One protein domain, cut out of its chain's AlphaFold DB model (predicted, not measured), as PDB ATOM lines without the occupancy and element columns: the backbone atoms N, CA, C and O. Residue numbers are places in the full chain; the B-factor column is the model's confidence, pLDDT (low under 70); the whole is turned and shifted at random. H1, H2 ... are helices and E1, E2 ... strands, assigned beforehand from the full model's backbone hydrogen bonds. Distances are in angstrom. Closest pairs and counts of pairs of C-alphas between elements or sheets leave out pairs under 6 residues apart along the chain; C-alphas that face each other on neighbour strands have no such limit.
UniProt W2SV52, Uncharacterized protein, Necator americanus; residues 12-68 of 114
ATOM      1  N   SER A  12       7.205   5.727  58.487       71.06
ATOM      2  CA  SER A  12       8.360   4.851  58.261       71.06
ATOM      3  C   SER A  12       8.801   4.812  56.787       71.06
ATOM      4  O   SER A  12       9.955   4.496  56.497       71.06
ATOM      5  N   LEU A  13       7.890   5.125  55.859       73.62
ATOM      6  CA  LEU A  13       8.109   5.082  54.412       73.62
ATOM      7  C   LEU A  13       8.692   6.382  53.848       73.62
ATOM      8  O   LEU A  13       9.127   6.382  52.697       73.62
ATOM      9  N   ASP A  14       8.762   7.460  54.637       76.00
ATOM     10  CA  ASP A  14       9.308   8.753  54.192       76.00
ATOM     11  C   ASP A  14      10.744   8.619  53.661       76.00
ATOM     12  O   ASP A  14      11.142   9.323  52.737       76.00
ATOM     13  N   THR A  15      11.517   7.667  54.195       77.00
ATOM     14  CA  THR A  15      12.894   7.393  53.749       77.00
ATOM     15  C   THR A  15      12.976   6.812  52.337       77.00
ATOM     16  O   THR A  15      14.008   6.947  51.683       77.00
ATOM     17  N   VAL A  16      11.901   6.184  51.857       76.31
ATOM     18  CA  VAL A  16      11.844   5.530  50.544       76.31
ATOM     19  C   VAL A  16      11.148   6.414  49.506       76.31
ATOM     20  O   VAL A  16      11.426   6.309  48.314       76.31
ATOM     21  N   LEU A  17      10.292   7.340  49.943       78.88
ATOM     22  CA  LEU A  17       9.530   8.247  49.082       78.88
ATOM     23  C   LEU A  17      10.341   9.480  48.637       78.88
ATOM     24  O   LEU A  17       9.855  10.611  48.655       78.88
ATOM     25  N   VAL A  18      11.570   9.267  48.165       79.88
ATOM     26  CA  VAL A  18      12.432  10.331  47.625       79.88
ATOM     27  C   VAL A  18      12.228  10.463  46.113       79.88
ATOM     28  O   VAL A  18      12.354   9.490  45.379       79.88
ATOM     29  N   GLY A  19      11.912  11.666  45.623       81.25
ATOM     30  CA  GLY A  19      11.748  11.934  44.186       81.25
ATOM     31  C   GLY A  19      10.323  11.727  43.656       81.25
ATOM     32  O   GLY A  19       9.351  12.108  44.309       81.25
ATOM     33  N   PHE A  20      10.198  11.192  42.434       82.62
ATOM     34  CA  PHE A  20       8.908  11.003  41.760       82.62
ATOM     35  C   PHE A  20       8.319   9.633  42.097       82.62
ATOM     36  O   PHE A  20       8.618   8.633  41.446       82.62
ATOM     37  N   ASN A  21       7.487   9.605  43.133       86.81
ATOM     38  CA  ASN A  21       6.890   8.382  43.655       86.81
ATOM     39  C   ASN A  21       5.384   8.351  43.410       86.81
ATOM     40  O   ASN A  21       4.722   9.389  43.362       86.81
ATOM     41  N   ALA A  22       4.845   7.142  43.304       85.44
ATOM     42  CA  ALA A  22       3.417   6.888  43.218       85.44
ATOM     43  C   ALA A  22       3.025   5.826  44.248       85.44
ATOM     44  O   ALA A  22       3.796   4.909  44.529       85.44
ATOM     45  N   ILE A  23       1.816   5.947  44.794       88.06
ATOM     46  CA  ILE A  23       1.237   4.955  45.699       88.06
ATOM     47  C   ILE A  23       0.102   4.263  44.951       88.06
ATOM     48  O   ILE A  23      -0.868   4.903  44.545       88.06
ATOM     49  N   LEU A  24       0.233   2.952  44.766       88.56
ATOM     50  CA  LEU A  24      -0.808   2.100  44.201       88.56
ATOM     51  C   LEU A  24      -1.542   1.424  45.361       88.56
ATOM     52  O   LEU A  24      -0.920   0.732  46.163       88.56
ATOM     53  N   MET A  25      -2.853   1.641  45.469       87.81
ATOM     54  CA  MET A  25      -3.672   1.087  46.549       87.81
ATOM     55  C   MET A  25      -4.721   0.131  45.996       87.81
ATOM     56  O   MET A  25      -5.359   0.396  44.979       87.81
ATOM     57  N   GLY A  26      -4.923  -0.964  46.716       87.38
ATOM     58  CA  GLY A  26      -5.978  -1.935  46.475       87.38
ATOM     59  C   GLY A  26      -6.754  -2.194  47.760       87.38
ATOM     60  O   GLY A  26      -6.213  -2.051  48.854       87.38
ATOM     61  N   LYS A  27      -8.033  -2.555  47.633       84.12
ATOM     62  CA  LYS A  27      -8.888  -2.854  48.793       84.12
ATOM     63  C   LYS A  27      -8.537  -4.195  49.441       84.12
ATOM     64  O   LYS A  27      -8.740  -4.364  50.639       84.12
ATOM     65  N   ASP A  28      -8.071  -5.146  48.643       82.94
ATOM     66  CA  ASP A  28      -7.851  -6.527  49.046       82.94
ATOM     67  C   ASP A  28      -6.444  -7.021  48.680       82.94
ATOM     68  O   ASP A  28      -5.722  -6.434  47.872       82.94
ATOM     69  N   LEU A  29      -6.056  -8.138  49.292       81.75
ATOM     70  CA  LEU A  29      -4.788  -8.816  49.020       81.75
ATOM     71  C   LEU A  29      -4.694  -9.345  47.577       81.75
ATOM     72  O   LEU A  29      -3.594  -9.486  47.047       81.75
ATOM     73  N   SER A  30      -5.818  -9.591  46.896       83.06
ATOM     74  CA  SER A  30      -5.812  -9.914  45.461       83.06
ATOM     75  C   SER A  30      -5.305  -8.755  44.607       83.06
ATOM     76  O   SER A  30      -4.555  -8.986  43.658       83.06
ATOM     77  N   ALA A  31      -5.644  -7.512  44.953       87.69
ATOM     78  CA  ALA A  31      -5.135  -6.341  44.254       87.69
ATOM     79  C   ALA A  31      -3.612  -6.208  44.390       87.69
ATOM     80  O   ALA A  31      -2.971  -5.801  43.425       87.69
ATOM     81  N   LEU A  32      -3.016  -6.621  45.519       89.00
ATOM     82  CA  LEU A  32      -1.554  -6.655  45.686       89.00
ATOM     83  C   LEU A  32      -0.891  -7.534  44.615       89.00
ATOM     84  O   LEU A  32       0.079  -7.112  43.986       89.00
ATOM     85  N   LYS A  33      -1.450  -8.726  44.366       87.44
ATOM     86  CA  LYS A  33      -0.962  -9.647  43.330       87.44
ATOM     87  C   LYS A  33      -1.078  -9.037  41.935       87.44
ATOM     88  O   LYS A  33      -0.116  -9.077  41.175       87.44
ATOM     89  N   THR A  34      -2.225  -8.443  41.610       88.44
ATOM     90  CA  THR A  34      -2.428  -7.778  40.314       88.44
ATOM     91  C   THR A  34      -1.459  -6.615  40.126       88.44
ATOM     92  O   THR A  34      -0.805  -6.528  39.093       88.44
ATOM     93  N   ILE A  35      -1.317  -5.748  41.133       91.19
ATOM     94  CA  ILE A  35      -0.408  -4.598  41.092       91.19
ATOM     95  C   ILE A  35       1.029  -5.065  40.872       91.19
ATOM     96  O   ILE A  35       1.706  -4.513  40.009       91.19
ATOM     97  N   HIS A  36       1.482  -6.084  41.604       90.00
ATOM     98  CA  HIS A  36       2.819  -6.647  41.439       90.00
ATOM     99  C   HIS A  36       3.043  -7.171  40.011       90.00
ATOM    100  O   HIS A  36       3.979  -6.740  39.342       90.00
ATOM    101  N   VAL A  37       2.140  -8.022  39.511       88.38
ATOM    102  CA  VAL A  37       2.250  -8.637  38.177       88.38
ATOM    103  C   VAL A  37       2.205  -7.603  37.051       88.38
ATOM    104  O   VAL A  37       2.979  -7.703  36.103       88.38
ATOM    105  N   GLU A  38       1.308  -6.619  37.114       88.75
ATOM    106  CA  GLU A  38       1.229  -5.583  36.080       88.75
ATOM    107  C   GLU A  38       2.418  -4.625  36.147       88.75
ATOM    108  O   GLU A  38       2.923  -4.204  35.110       88.75
ATOM    109  N   THR A  39       2.915  -4.330  37.349       89.81
ATOM    110  CA  THR A  39       4.108  -3.500  37.529       89.81
ATOM    111  C   THR A  39       5.349  -4.161  36.936       89.81
ATOM    112  O   THR A  39       6.121  -3.487  36.263       89.81
ATOM    113  N   GLU A  40       5.530  -5.475  37.102       87.44
ATOM    114  CA  GLU A  40       6.681  -6.180  36.514       87.44
ATOM    115  C   GLU A  40       6.691  -6.160  34.976       87.44
ATOM    116  O   GLU A  40       7.751  -6.294  34.367       87.44
ATOM    117  N   LYS A  41       5.544  -5.940  34.322       89.06
ATOM    118  CA  LYS A  41       5.473  -5.784  32.858       89.06
ATOM    119  C   LYS A  41       5.926  -4.402  32.381       89.06
ATOM    120  O   LYS A  41       6.097  -4.196  31.178       89.06
ATOM    121  N   ILE A  42       6.062  -3.436  33.289       90.88
ATOM    122  CA  ILE A  42       6.267  -2.026  32.972       90.88
ATOM    123  C   ILE A  42       7.701  -1.619  33.317       90.88
ATOM    124  O   ILE A  42       8.047  -1.391  34.468       90.88
ATOM    125  N   ASN A  43       8.533  -1.412  32.295       86.62
ATOM    126  CA  ASN A  43       9.959  -1.104  32.483       86.62
ATOM    127  C   ASN A  43      10.250   0.258  33.143       86.62
ATOM    128  O   ASN A  43      11.370   0.490  33.591       86.62
ATOM    129  N   TRP A  44       9.285   1.183  33.154       87.75
ATOM    130  CA  TRP A  44       9.461   2.524  33.724       87.75
ATOM    131  C   TRP A  44       8.989   2.638  35.178       87.75
ATOM    132  O   TRP A  44       9.204   3.681  35.793       87.75
ATOM    133  N   LEU A  45       8.356   1.597  35.730       85.50
ATOM    134  CA  LEU A  45       7.832   1.597  37.091       85.50
ATOM    135  C   LEU A  45       8.570   0.548  37.918       85.50
ATOM    136  O   LEU A  45       8.531  -0.639  37.614       85.50
ATOM    137  N   VAL A  46       9.239   0.994  38.979       85.06
ATOM    138  CA  VAL A  46       9.961   0.108  39.896       85.06
ATOM    139  C   VAL A  46       9.224   0.096  41.231       85.06
ATOM    140  O   VAL A  46       9.107   1.147  41.865       85.06
ATOM    141  N   PRO A  47       8.708  -1.058  41.680       88.00
ATOM    142  CA  PRO A  47       8.045  -1.141  42.968       88.00
ATOM    143  C   PRO A  47       9.083  -1.040  44.090       88.00
ATOM    144  O   PRO A  47       9.984  -1.870  44.191       88.00
ATOM    145  N   LEU A  48       8.951  -0.004  44.921       86.56
ATOM    146  CA  LEU A  48       9.898   0.296  45.998       86.56
ATOM    147  C   LEU A  48       9.551  -0.419  47.307       86.56
ATOM    148  O   LEU A  48      10.436  -0.940  47.979       86.56
ATOM    149  N   VAL A  49       8.268  -0.428  47.681       87.88
ATOM    150  CA  VAL A  49       7.783  -1.007  48.940       87.88
ATOM    151  C   VAL A  49       6.404  -1.618  48.731       87.88
ATOM    152  O   VAL A  49       5.577  -1.065  48.006       87.88
ATOM    153  N   TYR A  50       6.144  -2.723  49.425       89.25
ATOM    154  CA  TYR A  50       4.828  -3.340  49.520       89.25
ATOM    155  C   TYR A  50       4.321  -3.268  50.958       89.25
ATOM    156  O   TYR A  50       5.080  -3.502  51.900       89.25
ATOM    157  N   VAL A  51       3.036  -2.959  51.130       87.88
ATOM    158  CA  VAL A  51       2.384  -2.896  52.442       87.88
ATOM    159  C   VAL A  51       1.067  -3.660  52.391       87.88
ATOM    160  O   VAL A  51       0.239  -3.401  51.520       87.88
ATOM    161  N   ALA A  52       0.865  -4.577  53.335       87.06
ATOM    162  CA  ALA A  52      -0.393  -5.293  53.541       87.06
ATOM    163  C   ALA A  52      -0.651  -5.463  55.045       87.06
ATOM    164  O   ALA A  52       0.290  -5.684  55.803       87.06
ATOM    165  N   ASP A  53      -1.904  -5.332  55.491       83.12
ATOM    166  CA  ASP A  53      -2.308  -5.478  56.903       83.12
ATOM    167  C   ASP A  53      -1.418  -4.705  57.900       83.12
ATOM    168  O   ASP A  53      -1.051  -5.197  58.966       83.12
ATOM    169  N   SER A  54      -1.054  -3.464  57.551       82.19
ATOM    170  CA  SER A  54      -0.152  -2.588  58.328       82.19
ATOM    171  C   SER A  54       1.289  -3.096  58.484       82.19
ATOM    172  O   SER A  54       2.040  -2.582  59.314       82.19
ATOM    173  N   ARG A  55       1.704  -4.082  57.684       84.31
ATOM    174  CA  ARG A  55       3.069  -4.611  57.649       84.31
ATOM    175  C   ARG A  55       3.729  -4.304  56.315       84.31
ATOM    176  O   ARG A  55       3.124  -4.470  55.259       84.31
ATOM    177  N   ILE A  56       4.989  -3.890  56.381       87.94
ATOM    178  CA  ILE A  56       5.860  -3.809  55.210       87.94
ATOM    179  C   ILE A  56       6.291  -5.234  54.850       87.94
ATOM    180  O   ILE A  56       6.680  -5.994  55.738       87.94
ATOM    181  N   LEU A  57       6.196  -5.582  53.570       87.75
ATOM    182  CA  LEU A  57       6.572  -6.887  53.033       87.75
ATOM    183  C   LEU A  57       7.828  -6.767  52.170       87.75
ATOM    184  O   LEU A  57       7.965  -5.821  51.388       87.75
ATOM    185  N   ALA A  58       8.719  -7.750  52.281       86.56
ATOM    186  CA  ALA A  58       9.840  -7.902  51.363       86.56
ATOM    187  C   ALA A  58       9.360  -8.395  49.986       86.56
ATOM    188  O   ALA A  58       8.313  -9.042  49.874       86.56
ATOM    189  N   LYS A  59      10.132  -8.128  48.923       85.94
ATOM    190  CA  LYS A  59       9.771  -8.554  47.557       85.94
ATOM    191  C   LYS A  59       9.580 -10.070  47.490       85.94
ATOM    192  O   LYS A  59       8.604 -10.536  46.918       85.94
ATOM    193  N   GLU A  60      10.446 -10.828  48.154       86.81
ATOM    194  CA  GLU A  60      10.414 -12.289  48.185       86.81
ATOM    195  C   GLU A  60       9.152 -12.822  48.880       86.81
ATOM    196  O   GLU A  60       8.635 -13.881  48.522       86.81
ATOM    197  N   GLU A  61       8.635 -12.103  49.881       86.38
ATOM    198  CA  GLU A  61       7.369 -12.447  50.539       86.38
ATOM    199  C   GLU A  61       6.184 -12.217  49.597       86.38
ATOM    200  O   GLU A  61       5.273 -13.044  49.545       86.38
ATOM    201  N   VAL A  62       6.220 -11.136  48.814       87.56
ATOM    202  CA  VAL A  62       5.195 -10.825  47.810       87.56
ATOM    203  C   VAL A  62       5.238 -11.810  46.650       87.56
ATOM    204  O   VAL A  62       4.188 -12.284  46.230       87.56
ATOM    205  N   GLU A  63       6.419 -12.188  46.171       86.94
ATOM    206  CA  GLU A  63       6.582 -13.206  45.129       86.94
ATOM    207  C   GLU A  63       6.049 -14.564  45.599       86.94
ATOM    208  O   GLU A  63       5.258 -15.205  44.900       86.94
ATOM    209  N   LYS A  64       6.397 -14.974  46.827       84.62
ATOM    210  CA  LYS A  64       5.829 -16.176  47.453       84.62
ATOM    211  C   LYS A  64       4.315 -16.076  47.545       84.62
ATOM    212  O   LYS A  64       3.635 -17.007  47.127       84.62
ATOM    213  N   PHE A  65       3.778 -14.958  48.024       82.44
ATOM    214  CA  PHE A  65       2.337 -14.735  48.093       82.44
ATOM    215  C   PHE A  65       1.671 -14.832  46.710       82.44
ATOM    216  O   PHE A  65       0.665 -15.520  46.551       82.44
ATOM    217  N   CYS A  66       2.265 -14.223  45.684       80.12
ATOM    218  CA  CYS A  66       1.763 -14.273  44.314       80.12
ATOM    219  C   CYS A  66       1.789 -15.695  43.733       80.12
ATOM    220  O   CYS A  66       0.910 -16.039  42.937       80.12
ATOM    221  N   SER A  67       2.754 -16.521  44.151       75.88
ATOM    222  CA  SER A  67       2.877 -17.926  43.746       75.88
ATOM    223  C   SER A  67       1.817 -18.845  44.363       75.88
ATOM    224  O   SER A  67       1.504 -19.887  43.782       75.88
ATOM    225  N   VAL A  68       1.217 -18.465  45.497       72.38
ATOM    226  CA  VAL A  68       0.128 -19.238  46.101       72.38
ATOM    227  C   VAL A  68      -1.092 -19.165  45.175       72.38
ATOM    228  O   VAL A  68      -1.612 -18.087  44.863       72.38
TER     229      VAL A  68
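AT A GLANCE: This is residues 12 to 68 of the 114 residues of an uncharacterized protein of Necator americanus (UniProt W2SV52). A tiny two-stranded hairpin, E1 and E2, leads straight into helix H2, whose far part meets a stretch of helix H1 at a steep angle. A long run with no named element, residues 12 to 28, makes the opposite end of the longest axis and winds from there to the start of H1. The printed part has 57 residues, with H1, E1, E2 and H2 in this order along the chain, an antiparallel sheet of order E1 - E2, and a mixed class of helices and strands; under half of the residues are in named elements. It is compact, with a radius of gyration of the C-alphas of 11.3 A, and spans 33 by 27 by 21 A.

HOW THE PARTS SIT: E1, residues 50 to 52, and E2, residues 55 to 57, form an antiparallel hairpin, their directions 139 degrees apart. N 55 and O 52, at 2.8 A, and N 57 and O 50, at 2.9 A, are within hydrogen-bond range. H2, residues 59 to 67, follows E2 by a tight link; the closest C-alphas of E1 and H2, Tyr 50 and Lys 59, are 7.4 A apart. H1, residues 29 to 40, touches H2 with residues 33 to 36 alone; the closest C-alphas, Lys 33 and Cys 66, are 5.5 A apart. The two helices run opposite ways at a steep tilt of 69.6 degrees, only just short of about perpendicular. H1 and E2 are apart. Every O i to N i+4 pair is within hydrogen-bond range in H2, and 7 of 8 in H1.

IN THESE COORDINATES: H1 begins at C-alpha 29 (-4.788, -8.816, 49.020) and measures 17.2 A. E1 measures 6.9 A and E2 6.2 A. H2 measures 12.2 A and ends at C-alpha 67 (2.877, -17.926, 43.746).

THE WHOLE: The C-alphas farthest apart, Gly 19 and Val 68, are 33.3 A apart. The printed part has no cut, and no link is long. No printed residue has a pLDDT under 70.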